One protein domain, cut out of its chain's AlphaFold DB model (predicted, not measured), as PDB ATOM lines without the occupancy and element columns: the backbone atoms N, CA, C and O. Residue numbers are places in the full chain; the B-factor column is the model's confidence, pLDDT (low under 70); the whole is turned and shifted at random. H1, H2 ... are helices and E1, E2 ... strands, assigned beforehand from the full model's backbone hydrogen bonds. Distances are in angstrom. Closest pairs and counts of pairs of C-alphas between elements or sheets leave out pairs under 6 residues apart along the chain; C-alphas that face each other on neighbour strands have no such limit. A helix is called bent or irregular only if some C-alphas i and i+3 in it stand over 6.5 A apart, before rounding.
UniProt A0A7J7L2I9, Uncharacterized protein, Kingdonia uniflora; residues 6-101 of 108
ATOM      1  N   VAL A   6      88.089 100.567  89.448       85.75
ATOM      2  CA  VAL A   6      87.658 101.821  88.822       85.75
ATOM      3  C   VAL A   6      88.368 103.027  89.440       85.75
ATOM      4  O   VAL A   6      88.958 103.800  88.697       85.75
ATOM      5  N   ASP A   7      88.469 103.093  90.770       82.94
ATOM      6  CA  ASP A   7      89.136 104.191  91.486       82.94
ATOM      7  C   ASP A   7      90.627 104.297  91.131       82.94
ATOM      8  O   ASP A   7      91.203 105.383  91.112       82.94
ATOM      9  N   VAL A   8      91.283 103.160  90.866       86.56
ATOM     10  CA  VAL A   8      92.695 103.128  90.449       86.56
ATOM     11  C   VAL A   8      92.830 103.516  88.980       86.56
ATOM     12  O   VAL A   8      93.714 104.296  88.627       86.56
ATOM     13  N   LYS A   9      91.953 102.995  88.117       86.75
ATOM     14  CA  LYS A   9      91.956 103.287  86.680       86.75
ATOM     15  C   LYS A   9      91.664 104.762  86.397       86.75
ATOM     16  O   LYS A   9      92.264 105.331  85.496       86.75
ATOM     17  N   GLU A  10      90.794 105.391  87.177       87.56
ATOM     18  CA  GLU A  10      90.477 106.822  87.073       87.56
ATOM     19  C   GLU A  10      91.621 107.740  87.527       87.56
ATOM     20  O   GLU A  10      91.558 108.945  87.320       87.56
ATOM     21  N   LYS A  11      92.680 107.200  88.139       88.12
ATOM     22  CA  LYS A  11      93.860 107.979  88.540       88.12
ATOM     23  C   LYS A  11      94.970 107.977  87.506       88.12
ATOM     24  O   LYS A  11      95.919 108.733  87.682       88.12
ATOM     25  N   VAL A  12      94.913 107.120  86.490       91.00
ATOM     26  CA  VAL A  12      96.007 106.942  85.530       91.00
ATOM     27  C   VAL A  12      95.460 107.025  84.112       91.00
ATOM     28  O   VAL A  12      94.637 106.211  83.695       91.00
ATOM     29  N   HIS A  13      95.949 108.005  83.367       91.31
ATOM     30  CA  HIS A  13      95.540 108.324  82.008       91.31
ATOM     31  C   HIS A  13      96.757 108.454  81.084       91.31
ATOM     32  O   HIS A  13      97.909 108.430  81.529       91.31
ATOM     33  N   GLY A  14      96.486 108.544  79.782       91.94
ATOM     34  CA  GLY A  14      97.516 108.745  78.767       91.94
ATOM     35  C   GLY A  14      98.561 107.626  78.705       91.94
ATOM     36  O   GLY A  14      98.329 106.481  79.110       91.94
ATOM     37  N   ASN A  15      99.732 107.970  78.182       93.75
ATOM     38  CA  ASN A  15     100.870 107.078  78.005       93.75
ATOM     39  C   ASN A  15     101.816 107.168  79.207       93.75
ATOM     40  O   ASN A  15     102.861 107.816  79.165       93.75
ATOM     41  N   CYS A  16     101.450 106.491  80.293       95.19
ATOM     42  CA  CYS A  16     102.306 106.378  81.468       95.19
ATOM     43  C   CYS A  16     103.326 105.235  81.323       95.19
ATOM     44  O   CYS A  16     102.972 104.111  80.969       95.19
ATOM     45  N   SER A  17     104.587 105.496  81.671       96.69
ATOM     46  CA  SER A  17     105.670 104.510  81.704       96.69
ATOM     47  C   SER A  17     106.458 104.641  83.004       96.69
ATOM     48  O   SER A  17     107.098 105.660  83.251       96.69
ATOM     49  N   ILE A  18     106.442 103.600  83.833       96.69
ATOM     50  CA  ILE A  18     107.139 103.564  85.124       96.69
ATOM     51  C   ILE A  18     108.166 102.433  85.076       96.69
ATOM     52  O   ILE A  18     107.801 101.271  84.888       96.69
ATOM     53  N   SER A  19     109.452 102.757  85.227       97.69
ATOM     54  CA  SER A  19     110.514 101.747  85.198       97.69
ATOM     55  C   SER A  19     110.436 100.814  86.412       97.69
ATOM     56  O   SER A  19     109.979 101.198  87.487       97.69
ATOM     57  N   GLN A  20     110.954  99.589  86.284       97.19
ATOM     58  CA  GLN A  20     110.909  98.592  87.362       97.19
ATOM     59  C   GLN A  20     111.601  99.052  88.659       97.19
ATOM     60  O   GLN A  20     111.218  98.631  89.747       97.19
ATOM     61  N   ARG A  21     112.621  99.914  88.557       95.81
ATOM     62  CA  ARG A  21     113.343 100.454  89.722       95.81
ATOM     63  C   ARG A  21     112.646 101.655  90.368       95.81
ATOM     64  O   ARG A  21     113.153 102.190  91.353       95.81
ATOM     65  N   SER A  22     111.558 102.138  89.776       97.62
ATOM     66  CA  SER A  22     110.930 103.380  90.198       97.62
ATOM     67  C   SER A  22     110.104 103.226  91.465       97.62
ATOM     68  O   SER A  22     109.609 102.154  91.800       97.62
ATOM     69  N   THR A  23     109.928 104.337  92.171       97.75
ATOM     70  CA  THR A  23     109.026 104.450  93.314       97.75
ATOM     71  C   THR A  23     108.109 105.647  93.109       97.75
ATOM     72  O   THR A  23     108.574 106.775  92.966       97.75
ATOM     73  N   LEU A  24     106.801 105.413  93.128       95.62
ATOM     74  CA  LEU A  24     105.790 106.462  93.082       95.62
ATOM     75  C   LEU A  24     104.974 106.421  94.368       95.62
ATOM     76  O   LEU A  24     104.381 105.395  94.698       95.62
ATOM     77  N   VAL A  25     104.943 107.535  95.092       94.50
ATOM     78  CA  VAL A  25     104.154 107.673  96.318       94.50
ATOM     79  C   VAL A  25     103.124 108.769  96.111       94.50
ATOM     80  O   VAL A  25     103.485 109.898  95.797       94.50
ATOM     81  N   ILE A  26     101.848 108.448  96.322       90.38
ATOM     82  CA  ILE A  26     100.733 109.392  96.213       90.38
ATOM     83  C   ILE A  26     100.076 109.499  97.585       90.38
ATOM     84  O   ILE A  26      99.555 108.514  98.109       90.38
ATOM     85  N   LYS A  27     100.107 110.690  98.177       87.50
ATOM     86  CA  LYS A  27      99.457 111.010  99.449       87.50
ATOM     87  C   LYS A  27      98.340 112.015  99.185       87.50
ATOM     88  O   LYS A  27      98.604 113.197  98.985       87.50
ATOM     89  N   GLY A  28      97.096 111.549  99.161       81.56
ATOM     90  CA  GLY A  28      95.915 112.384  98.919       81.56
ATOM     91  C   GLY A  28      94.894 111.711  98.002       81.56
ATOM     92  O   GLY A  28      95.201 110.730  97.325       81.56
ATOM     93  N   HIS A  29      93.667 112.234  97.987       76.25
ATOM     94  CA  HIS A  29      92.530 111.615  97.297       76.25
ATOM     95  C   HIS A  29      92.341 112.129  95.851       76.25
ATOM     96  O   HIS A  29      92.046 111.322  94.969       76.25
ATOM     97  N   ASN A  30      92.641 113.404  95.566       81.81
ATOM     98  CA  ASN A  30      92.377 114.064  94.272       81.81
ATOM     99  C   ASN A  30      93.635 114.298  93.415       81.81
ATOM    100  O   ASN A  30      93.990 115.436  93.100       81.81
ATOM    101  N   VAL A  31      94.309 113.209  93.035       84.88
ATOM    102  CA  VAL A  31      95.453 113.227  92.106       84.88
ATOM    103  C   VAL A  31      95.190 112.275  90.946       84.88
ATOM    104  O   VAL A  31      94.863 111.110  91.189       84.88
ATOM    105  N   ALA A  32      95.379 112.780  89.728       89.50
ATOM    106  CA  ALA A  32      95.460 112.019  88.490       89.50
ATOM    107  C   ALA A  32      96.872 112.123  87.896       89.50
ATOM    108  O   ALA A  32      97.562 113.135  88.025       89.50
ATOM    109  N   ILE A  33      97.298 111.054  87.246       92.75
ATOM    110  CA  ILE A  33      98.575 110.911  86.564       92.75
ATOM    111  C   ILE A  33      98.264 110.791  85.082       92.75
ATOM    112  O   ILE A  33      97.425 109.977  84.701       92.75
ATOM    113  N   ASP A  34      98.930 111.588  84.266       93.62
ATOM    114  CA  ASP A  34      98.686 111.662  82.831       93.62
ATOM    115  C   ASP A  34     100.019 111.805  82.099       93.62
ATOM    116  O   ASP A  34     100.839 112.624  82.502       93.62
ATOM    117  N   ASP A  35     100.278 110.994  81.073       95.75
ATOM    118  CA  ASP A  35     101.525 111.039  80.284       95.75
ATOM    119  C   ASP A  35     102.818 111.144  81.137       95.75
ATOM    120  O   ASP A  35     103.724 111.943  80.865       95.75
ATOM    121  N   LEU A  36     102.905 110.366  82.226       95.88
ATOM    122  CA  LEU A  36     104.059 110.362  83.132       95.88
ATOM    123  C   LEU A  36     105.086 109.298  82.726       95.88
ATOM    124  O   LEU A  36     104.802 108.103  82.764       95.88
ATOM    125  N   THR A  37     106.321 109.719  82.454       97.50
ATOM    126  CA  THR A  37     107.488 108.832  82.364       97.50
ATOM    127  C   THR A  37     108.330 108.946  83.632       97.50
ATOM    128  O   THR A  37     108.932 109.989  83.891       97.50
ATOM    129  N   LEU A  38     108.403 107.873  84.417       97.94
ATOM    130  CA  LEU A  38     109.141 107.821  85.676       97.94
ATOM    131  C   LEU A  38     110.271 106.788  85.611       97.94
ATOM    132  O   LEU A  38     110.031 105.600  85.389       97.94
ATOM    133  N   ASP A  39     111.493 107.251  85.867       97.88
ATOM    134  CA  ASP A  39     112.667 106.421  86.126       97.88
ATOM    135  C   ASP A  39     113.424 106.925  87.370       97.88
ATOM    136  O   ASP A  39     114.372 107.708  87.290       97.88
ATOM    137  N   GLY A  40     112.968 106.519  88.556       97.38
ATOM    138  CA  GLY A  40     113.465 107.021  89.841       97.38
ATOM    139  C   GLY A  40     112.362 107.115  90.895       97.38
ATOM    140  O   GLY A  40     111.413 106.340  90.868       97.38
ATOM    141  N   ALA A  41     112.467 108.049  91.838       98.12
ATOM    142  CA  ALA A  41     111.471 108.270  92.883       98.12
ATOM    143  C   ALA A  41     110.729 109.606  92.718       98.12
ATOM    144  O   ALA A  41     111.353 110.664  92.580       98.12
ATOM    145  N   LEU A  42     109.397 109.551  92.790       96.62
ATOM    146  CA  LEU A  42     108.494 110.703  92.802       96.62
ATOM    147  C   LEU A  42     107.501 110.572  93.966       96.62
ATOM    148  O   LEU A  42     106.818 109.556  94.102       96.62
ATOM    149  N   ILE A  43     107.404 111.611  94.795       94.62
ATOM    150  CA  ILE A  43     106.424 111.714  95.880       94.62
ATOM    151  C   ILE A  43     105.489 112.882  95.589       94.62
ATOM    152  O   ILE A  43     105.915 114.025  95.461       94.62
ATOM    153  N   ILE A  44     104.201 112.586  95.540       90.69
ATOM    154  CA  ILE A  44     103.111 113.529  95.323       90.69
ATOM    155  C   ILE A  44     102.330 113.598  96.631       90.69
ATOM    156  O   ILE A  44     101.824 112.577  97.092       90.69
ATOM    157  N   SER A  45     102.239 114.777  97.245       87.69
ATOM    158  CA  SER A  45     101.514 114.964  98.508       87.69
ATOM    159  C   SER A  45     100.542 116.131  98.436       87.69
ATOM    160  O   SER A  45     100.924 117.239  98.078       87.69
ATOM    161  N   SER A  46      99.291 115.917  98.822       80.12
ATOM    162  CA  SER A  46      98.356 117.014  99.070       80.12
ATOM    163  C   SER A  46      98.782 117.788 100.316       80.12
ATOM    164  O   SER A  46      99.188 117.177 101.307       80.12
ATOM    165  N   ALA A  47      98.688 119.117 100.284       76.19
ATOM    166  CA  ALA A  47      98.839 119.931 101.484       76.19
ATOM    167  C   ALA A  47      97.687 119.657 102.465       76.19
ATOM    168  O   ALA A  47      96.587 119.266 102.056       76.19
ATOM    169  N   GLU A  48      97.937 119.867 103.757       68.88
ATOM    170  CA  GLU A  48      96.905 119.723 104.784       68.88
ATOM    171  C   GLU A  48      95.774 120.738 104.579       68.88
ATOM    172  O   GLU A  48      96.017 121.896 104.245       68.88
ATOM    173  N   GLY A  49      94.527 120.286 104.736       64.06
ATOM    174  CA  GLY A  49      93.331 121.110 104.525       64.06
ATOM    175  C   GLY A  49      92.965 121.363 103.059       64.06
ATOM    176  O   GLY A  49      91.971 122.034 102.797       64.06
ATOM    177  N   ALA A  50      93.718 120.819 102.097       61.75
ATOM    178  CA  ALA A  50      93.417 120.949 100.675       61.75
ATOM    179  C   ALA A  50      92.341 119.940 100.215       61.75
ATOM    180  O   ALA A  50      92.573 119.150  99.293       61.75
ATOM    181  N   ASP A  51      91.158 119.997 100.838       58.53
ATOM    182  CA  ASP A  51      89.907 119.378 100.364       58.53
ATOM    183  C   ASP A  51      89.358 120.172  99.170       58.53
ATOM    184  O   ASP A  51      88.255 120.713  99.175       58.53
ATOM    185  N   ASP A  52      90.167 120.285  98.122       58.34
ATOM    186  CA  ASP A  52      89.703 120.857  96.870       58.34
ATOM    187  C   ASP A  52      89.162 119.738  95.987       58.34
ATOM    188  O   ASP A  52      89.889 118.832  95.566       58.34
ATOM    189  N   ALA A  53      87.873 119.850  95.663       57.34
ATOM    190  CA  ALA A  53      87.107 118.985  94.764       57.34
ATOM    191  C   ALA A  53      87.694 118.862  93.340       57.34
ATOM    192  O   ALA A  53      87.173 118.117  92.514       57.34
ATOM    193  N   LYS A  54      88.769 119.597  93.025       67.19
ATOM    194  CA  LYS A  54      89.423 119.584  91.717       67.19
ATOM    195  C   LYS A  54      90.571 118.576  91.684       67.19
ATOM    196  O   LYS A  54      91.474 118.594  92.521       67.19
ATOM    197  N   VAL A  55      90.531 117.719  90.666       68.81
ATOM    198  CA  VAL A  55      91.577 116.740  90.354       68.81
ATOM    199  C   VAL A  55      92.859 117.470  89.954       68.81
ATOM    200  O   VAL A  55      92.831 118.373  89.120       68.81
ATOM    201  N   ARG A  56      93.984 117.085  90.558       80.44
ATOM    202  CA  ARG A  56      95.318 117.608  90.236       80.44
ATOM    203  C   ARG A  56      96.004 116.661  89.270       80.44
ATOM    204  O   ARG A  56      96.172 115.491  89.612       80.44
ATOM    205  N   THR A  57      96.417 117.159  88.110       85.56
ATOM    206  CA  THR A  57      97.067 116.326  87.094       85.56
ATOM    207  C   THR A  57      98.583 116.433  87.178       85.56
ATOM    208  O   THR A  57      99.146 117.529  87.243       85.56
ATOM    209  N   VAL A  58      99.246 115.279  87.157       89.69
ATOM    210  CA  VAL A  58     100.702 115.143  87.179       89.69
ATOM    211  C   VAL A  58     101.175 114.509  85.886       89.69
ATOM    212  O   VAL A  58     100.762 113.397  85.573       89.69
ATOM    213  N   ARG A  59     102.061 115.203  85.168       93.81
ATOM    214  CA  ARG A  59     102.533 114.800  83.841       93.81
ATOM    215  C   ARG A  59     104.011 115.085  83.606       93.81
ATOM    216  O   ARG A  59     104.609 115.897  84.314       93.81
ATOM    217  N   GLY A  60     104.578 114.482  82.563       94.81
ATOM    218  CA  GLY A  60     105.935 114.767  82.089       94.81
ATOM    219  C   GLY A  60     106.957 113.692  82.455       94.81
ATOM    220  O   GLY A  60     106.609 112.525  82.624       94.81
ATOM    221  N   LYS A  61     108.237 114.062  82.547       96.31
ATOM    222  CA  LYS A  61     109.344 113.117  82.750       96.31
ATOM    223  C   LYS A  61     110.080 113.385  84.059       96.31
ATOM    224  O   LYS A  61     110.485 114.508  84.333       96.31
ATOM    225  N   VAL A  62     110.305 112.333  84.844       97.19
ATOM    226  CA  VAL A  62     111.114 112.374  86.067       97.19
ATOM    227  C   VAL A  62     112.179 111.290  86.000       97.19
ATOM    228  O   VAL A  62     111.859 110.105  85.894       97.19
ATOM    229  N   GLN A  63     113.445 111.693  86.102       97.62
ATOM    230  CA  GLN A  63     114.586 110.785  86.126       97.62
ATOM    231  C   GLN A  63     115.525 111.155  87.277       97.62
ATOM    232  O   GLN A  63     115.999 112.284  87.350       97.62
ATOM    233  N   ASN A  64     115.767 110.222  88.201       97.56
ATOM    234  CA  ASN A  64     116.676 110.413  89.337       97.56
ATOM    235  C   ASN A  64     117.174 109.063  89.896       97.56
ATOM    236  O   ASN A  64     116.724 107.993  89.463       97.56
ATOM    237  N   LYS A  65     118.108 109.077  90.857       97.31
ATOM    238  CA  LYS A  65     118.671 107.840  91.444       97.31
ATOM    239  C   LYS A  65     117.646 106.994  92.205       97.31
ATOM    240  O   LYS A  65     117.840 105.786  92.320       97.31
ATOM    241  N   GLY A  66     116.534 107.582  92.634       97.62
ATOM    242  CA  GLY A  66     115.417 106.873  93.237       97.62
ATOM    243  C   GLY A  66     115.743 106.252  94.591       97.62
ATOM    244  O   GLY A  66     116.611 106.713  95.334       97.62
ATOM    245  N   PHE A  67     115.018 105.185  94.917       97.62
ATOM    246  CA  PHE A  67     115.248 104.395  96.123       97.62
ATOM    247  C   PHE A  67     115.963 103.095  95.769       97.62
ATOM    248  O   PHE A  67     115.730 102.520  94.706       97.62
ATOM    249  N   ILE A  68     116.808 102.606  96.676       95.38
ATOM    250  CA  ILE A  68     117.513 101.334  96.498       95.38
ATOM    251  C   ILE A  68     117.244 100.384  97.662       95.38
ATOM    252  O   ILE A  68     117.110 100.798  98.815       95.38
ATOM    253  N   LEU A  69     117.182  99.091  97.356       93.62
ATOM    254  CA  LEU A  69     117.124  98.025  98.349       93.62
ATOM    255  C   LEU A  69     118.547  97.671  98.777       93.62
ATOM    256  O   LEU A  69     119.322  97.122  97.998       93.62
ATOM    257  N   GLU A  70     118.888  97.971 100.025       92.75
ATOM    258  CA  GLU A  70     120.159  97.570 100.623       92.75
ATOM    259  C   GLU A  70     119.951  96.334 101.496       92.75
ATOM    260  O   GLU A  70     119.080  96.309 102.374       92.75
ATOM    261  N   LYS A  71     120.780  95.309 101.284       91.56
ATOM    262  CA  LYS A  71     120.838  94.145 102.169       91.56
ATOM    263  C   LYS A  71     121.363  94.573 103.537       91.56
ATOM    264  O   LYS A  71     122.294  95.368 103.634       91.56
ATOM    265  N   VAL A  72     120.758  94.037 104.588       87.88
ATOM    266  CA  VAL A  72     121.168  94.296 105.966       87.88
ATOM    267  C   VAL A  72     121.753  93.014 106.537       87.88
ATOM    268  O   VAL A  72     121.060  92.000 106.647       87.88
ATOM    269  N   ASP A  73     123.030  93.067 106.901       79.69
ATOM    270  CA  ASP A  73     123.683  91.989 107.638       79.69
ATOM    271  C   ASP A  73     123.287  92.031 109.121       79.69
ATOM    272  O   ASP A  73     122.737  93.022 109.598       79.69
ATOM    273  N   LYS A  74     123.515  90.925 109.847       67.00
ATOM    274  CA  LYS A  74     123.123  90.694 111.256       67.00
ATOM    275  C   LYS A  74     123.755  91.700 112.251       67.00
ATOM    276  O   LYS A  74     124.537  91.308 113.110       67.00
ATOM    277  N   SER A  75     123.412  92.979 112.182       67.00
ATOM    278  CA  SER A  75     123.813  94.020 113.137       67.00
ATOM    279  C   SER A  75     122.595  94.588 113.878       67.00
ATOM    280  O   SER A  75     121.457  94.282 113.504       67.00
ATOM    281  N   ASN A  76     122.848  95.368 114.945       67.75
ATOM    282  CA  ASN A  76     121.904  96.033 115.870       67.75
ATOM    283  C   ASN A  76     120.846  96.914 115.168       67.75
ATOM    284  O   ASN A  76     120.803  98.131 115.319       67.75
ATOM    285  N   THR A  77     119.982  96.300 114.376       79.38
ATOM    286  CA  THR A  77     118.888  96.941 113.653       79.38
ATOM    287  C   THR A  77     117.562  96.543 114.283       79.38
ATOM    288  O   THR A  77     117.468  95.532 114.986       79.38
ATOM    289  N   SER A  78     116.527  97.354 114.054       87.31
ATOM    290  CA  SER A  78     115.188  97.063 114.562       87.31
ATOM    291  C   SER A  78     114.712  95.685 114.099       87.31
ATOM    292  O   SER A  78     115.048  95.225 113.004       87.31
ATOM    293  N   GLU A  79     113.904  95.027 114.925       88.75
ATOM    294  CA  GLU A  79     113.376  93.689 114.648       88.75
ATOM    295  C   GLU A  79     112.711  93.585 113.262       88.75
ATOM    296  O   GLU A  79     113.016  92.667 112.500       88.75
ATOM    297  N   ILE A  80     111.921  94.594 112.881       90.81
ATOM    298  CA  ILE A  80     111.260  94.694 111.567       90.81
ATOM    299  C   ILE A  80     112.273  94.589 110.414       90.81
ATOM    300  O   ILE A  80     112.024  93.919 109.412       90.81
ATOM    301  N   THR A  81     113.441  95.223 110.549       89.31
ATOM    302  CA  THR A  81     114.500  95.175 109.529       89.31
ATOM    303  C   THR A  81     115.222  93.828 109.545       89.31
ATOM    304  O   THR A  81     115.521  93.275 108.485       89.31
ATOM    305  N   ARG A  82     115.458  93.264 110.735       88.75
ATOM    306  CA  ARG A  82     116.157  91.982 110.919       88.75
ATOM    307  C   ARG A  82     115.410  90.802 110.308       88.75
ATOM    308  O   ARG A  82     116.053  89.941 109.709       88.75
ATOM    309  N   ILE A  83     114.083  90.760 110.444       91.62
ATOM    310  CA  ILE A  83     113.260  89.664 109.910       91.62
ATOM    311  C   ILE A  83     113.303  89.659 108.373       91.62
ATOM    312  O   ILE A  83     113.507  88.606 107.773       91.62
ATOM    313  N   ARG A  84     113.192  90.831 107.728       91.31
ATOM    314  CA  ARG A  84     113.198  90.943 106.255       91.31
ATOM    315  C   ARG A  84     114.593  90.993 105.615       91.31
ATOM    316  O   ARG A  84     114.712  90.749 104.422       91.31
ATOM    317  N   ARG A  85     115.647  91.300 106.385       91.19
ATOM    318  CA  ARG A  85     117.065  91.375 105.953       91.19
ATOM    319  C   ARG A  85     117.382  92.391 104.845       91.19
ATOM    320  O   ARG A  85     118.420  92.297 104.192       91.19
ATOM    321  N   PHE A  86     116.530  93.392 104.660       92.62
ATOM    322  CA  PHE A  86     116.796  94.527 103.781       92.62
ATOM    323  C   PHE A  86     116.215  95.821 104.352       92.62
ATOM    324  O   PHE A  86     115.299  95.811 105.186       92.62
ATOM    325  N   ARG A  87     116.726  96.953 103.870       92.88
ATOM    326  CA  ARG A  87     116.154  98.286 104.076       92.88
ATOM    327  C   ARG A  87     116.025  99.007 102.740       92.88
ATOM    328  O   ARG A  87     116.808  98.772 101.827       92.88
ATOM    329  N   ILE A  88     115.040  99.888 102.648       94.44
ATOM    330  CA  ILE A  88     114.911 100.812 101.522       94.44
ATOM    331  C   ILE A  88     115.703 102.064 101.891       94.44
ATOM    332  O   ILE A  88     115.483 102.625 102.965       94.44
ATOM    333  N   LYS A  89     116.634 102.473 101.035       94.88
ATOM    334  CA  LYS A  89     117.397 103.711 101.179       94.88
ATOM    335  C   LYS A  89     116.903 104.735 100.169       94.88
ATOM    336  O   LYS A  89     116.896 104.468  98.971       94.88
ATOM    337  N   ASP A  90     116.523 105.896 100.682       95.31
ATOM    338  CA  ASP A  90     116.188 107.089  99.907       95.31
ATOM    339  C   ASP A  90     117.497 107.721  99.404       95.31
ATOM    340  O   ASP A  90     118.259 108.276 100.199       95.31
ATOM    341  N   VAL A  91     117.838 107.514  98.124       97.25
ATOM    342  CA  VAL A  91     119.071 108.063  97.524       97.25
ATOM    343  C   VAL A  91     118.791 109.424  96.908       97.25
ATOM    344  O   VAL A  91     119.562 110.360  97.103       97.25
ATOM    345  N   GLU A  92     117.713 109.518  96.138       97.44
ATOM    346  CA  GLU A  92     117.264 110.750  95.510       97.44
ATOM    347  C   GLU A  92     115.778 110.633  95.179       97.44
ATOM    348  O   GLU A  92     115.311 109.579  94.748       97.44
ATOM    349  N   LYS A  93     115.041 111.731  95.329       96.19
ATOM    350  CA  LYS A  93     113.618 111.801  95.004       96.19
ATOM    351  C   LYS A  93     113.227 113.192  94.551       96.19
ATOM    352  O   LYS A  93     113.818 114.187  94.968       96.19
ATOM    353  N   LYS A  94     112.172 113.253  93.746       95.69
ATOM    354  CA  LYS A  94     111.443 114.486  93.462       95.69
ATOM    355  C   LYS A  94     110.191 114.517  94.333       95.69
ATOM    356  O   LYS A  94     109.453 113.538  94.370       95.69
ATOM    357  N   GLU A  95     109.949 115.626  95.023       92.19
ATOM    358  CA  GLU A  95     108.729 115.829  95.808       92.19
ATOM    359  C   GLU A  95     107.905 116.973  95.208       92.19
ATOM    360  O   GLU A  95     108.455 118.003  94.809       92.19
ATOM    361  N   ALA A  96     106.591 116.783  95.137       87.12
ATOM    362  CA  ALA A  96     105.625 117.808  94.776       87.12
ATOM    363  C   ALA A  96     104.538 117.871  95.850       87.12
ATOM    364  O   ALA A  96     103.882 116.867  96.150       87.12
ATOM    365  N   ILE A  97     104.379 119.055  96.441       84.31
ATOM    366  CA  ILE A  97     103.363 119.339  97.454       84.31
ATOM    367  C   ILE A  97     102.314 120.250  96.823       84.31
ATOM    368  O   ILE A  97     102.639 121.334  96.342       84.31
ATOM    369  N   TYR A  98     101.059 119.815  96.832       74.12
ATOM    370  CA  TYR A  98      99.963 120.500  96.154       74.12
ATOM    371  C   TYR A  98      99.092 121.218  97.179       74.12
ATOM    372  O   TYR A  98      98.302 120.584  97.877       74.12
ATOM    373  N   SER A  99      99.205 122.542  97.261       69.69
ATOM    374  CA  SER A  99      98.319 123.379  98.085       69.69
ATOM    375  C   SER A  99      97.137 123.957  97.307       69.69
ATOM    376  O   SER A  99      96.144 124.341  97.914       69.69
ATOM    377  N   LYS A 100      97.214 123.983  95.972       65.06
ATOM    378  CA  LYS A 100      96.167 124.472  95.067       65.06
ATOM    379  C   LYS A 100      95.950 123.491  93.907       65.06
ATOM    380  O   LYS A 100      96.844 122.686  93.623       65.06
ATOM    381  N   PRO A 101      94.780 123.510  93.250       64.88
ATOM    382  CA  PRO A 101      94.514 122.712  92.060       64.88
ATOM    383  C   PRO A 101      95.256 123.294  90.848       64.88
ATOM    384  O   PRO A 101      94.686 124.015  90.034       64.88
TER     385      PRO A 101
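AT A GLANCE: This is residues 6 to 101 of the 108 residues of an uncharacterized protein of Kingdonia uniflora (UniProt A0A7J7L2I9). The backbone winds in stacked, roughly three-sided turns: E1, E3 and E7 lie side by side along one wall, and the bent strands E2 and E4 fold round the other two, joined by short pairings of residues 12 to 13 and 17 to 18 with E2. From one corner of this coil the pair E5 and E6 reaches out as a narrow arm with H2 near its far end, while H1 lies off the end of the stack where the printed part begins. The 96 printed residues hold two named helices and seven named strands, in the order H1 E1 E2 E3 E4 E5 H2 E6 E7. The sheets E1 E3 E7 and E2 E4 are parallel, E5 E6 is antiparallel, and the class is mostly strand. The whole is loose, with a radius of gyration of the C-alphas of 16.1 A, and elongated, spanning 48 by 30 by 26 A.

IN THESE COORDINATES: Find C-alpha 6 at (87.658, 101.821, 88.822), where H1, residues 6 to 9, begins. After residues 10 to 22 comes E1, residues 23 to 27, 13.1 A long. E2, residues 31 to 39, measures 19.5 A and bends by 87 degrees at residue 35. E3, residues 41 to 46, measures 16.9 A. E4, residues 56 to 63, measures 20.8 A and bends by 63 degrees at residue 60. E5 is residues 67 to 71, H2 residues 79 to 84 and E6 residues 86 to 90. E7, residues 94 to 98, ends at C-alpha 98, (99.963, 120.500, 96.154).

HOW THE PARTS SIT: Start at E1, an edge strand: N 25 and O 42 of the inner strand E3 are 2.9 A apart, within hydrogen-bond range. On to the other edge strand, E7, look at N 43 and O 94, 2.8 A. E2 and E4 are parallel at 4 degrees, with N 32 and O 56 2.8 A apart. The closest C-alphas of E3 and E4 are those of Leu 42 and Val 62, 7.4 A. In the arm, E5 and E6 are antiparallel at 152 degrees, with N 70 and O 87 2.9 A apart. The closest C-alphas of E3 and E5 are those of Ala 41 and Phe 67, 6.3 A apart. H2 and E7 are apart. In H2, 1 of 2 O i to N i+4 pairs is within hydrogen-bond range; H1 is too short for such a pair.

THE WHOLE: The two C-alphas farthest apart, Ala 53 and Lys 74, are 48.7 A from each other. The printed part has no cut, and the link from H1 to E1 is long. Look for pLDDT under 70 at residues 48 to 55, 74 to 76 and 99 to 101; the mean of the printed part is 87.5.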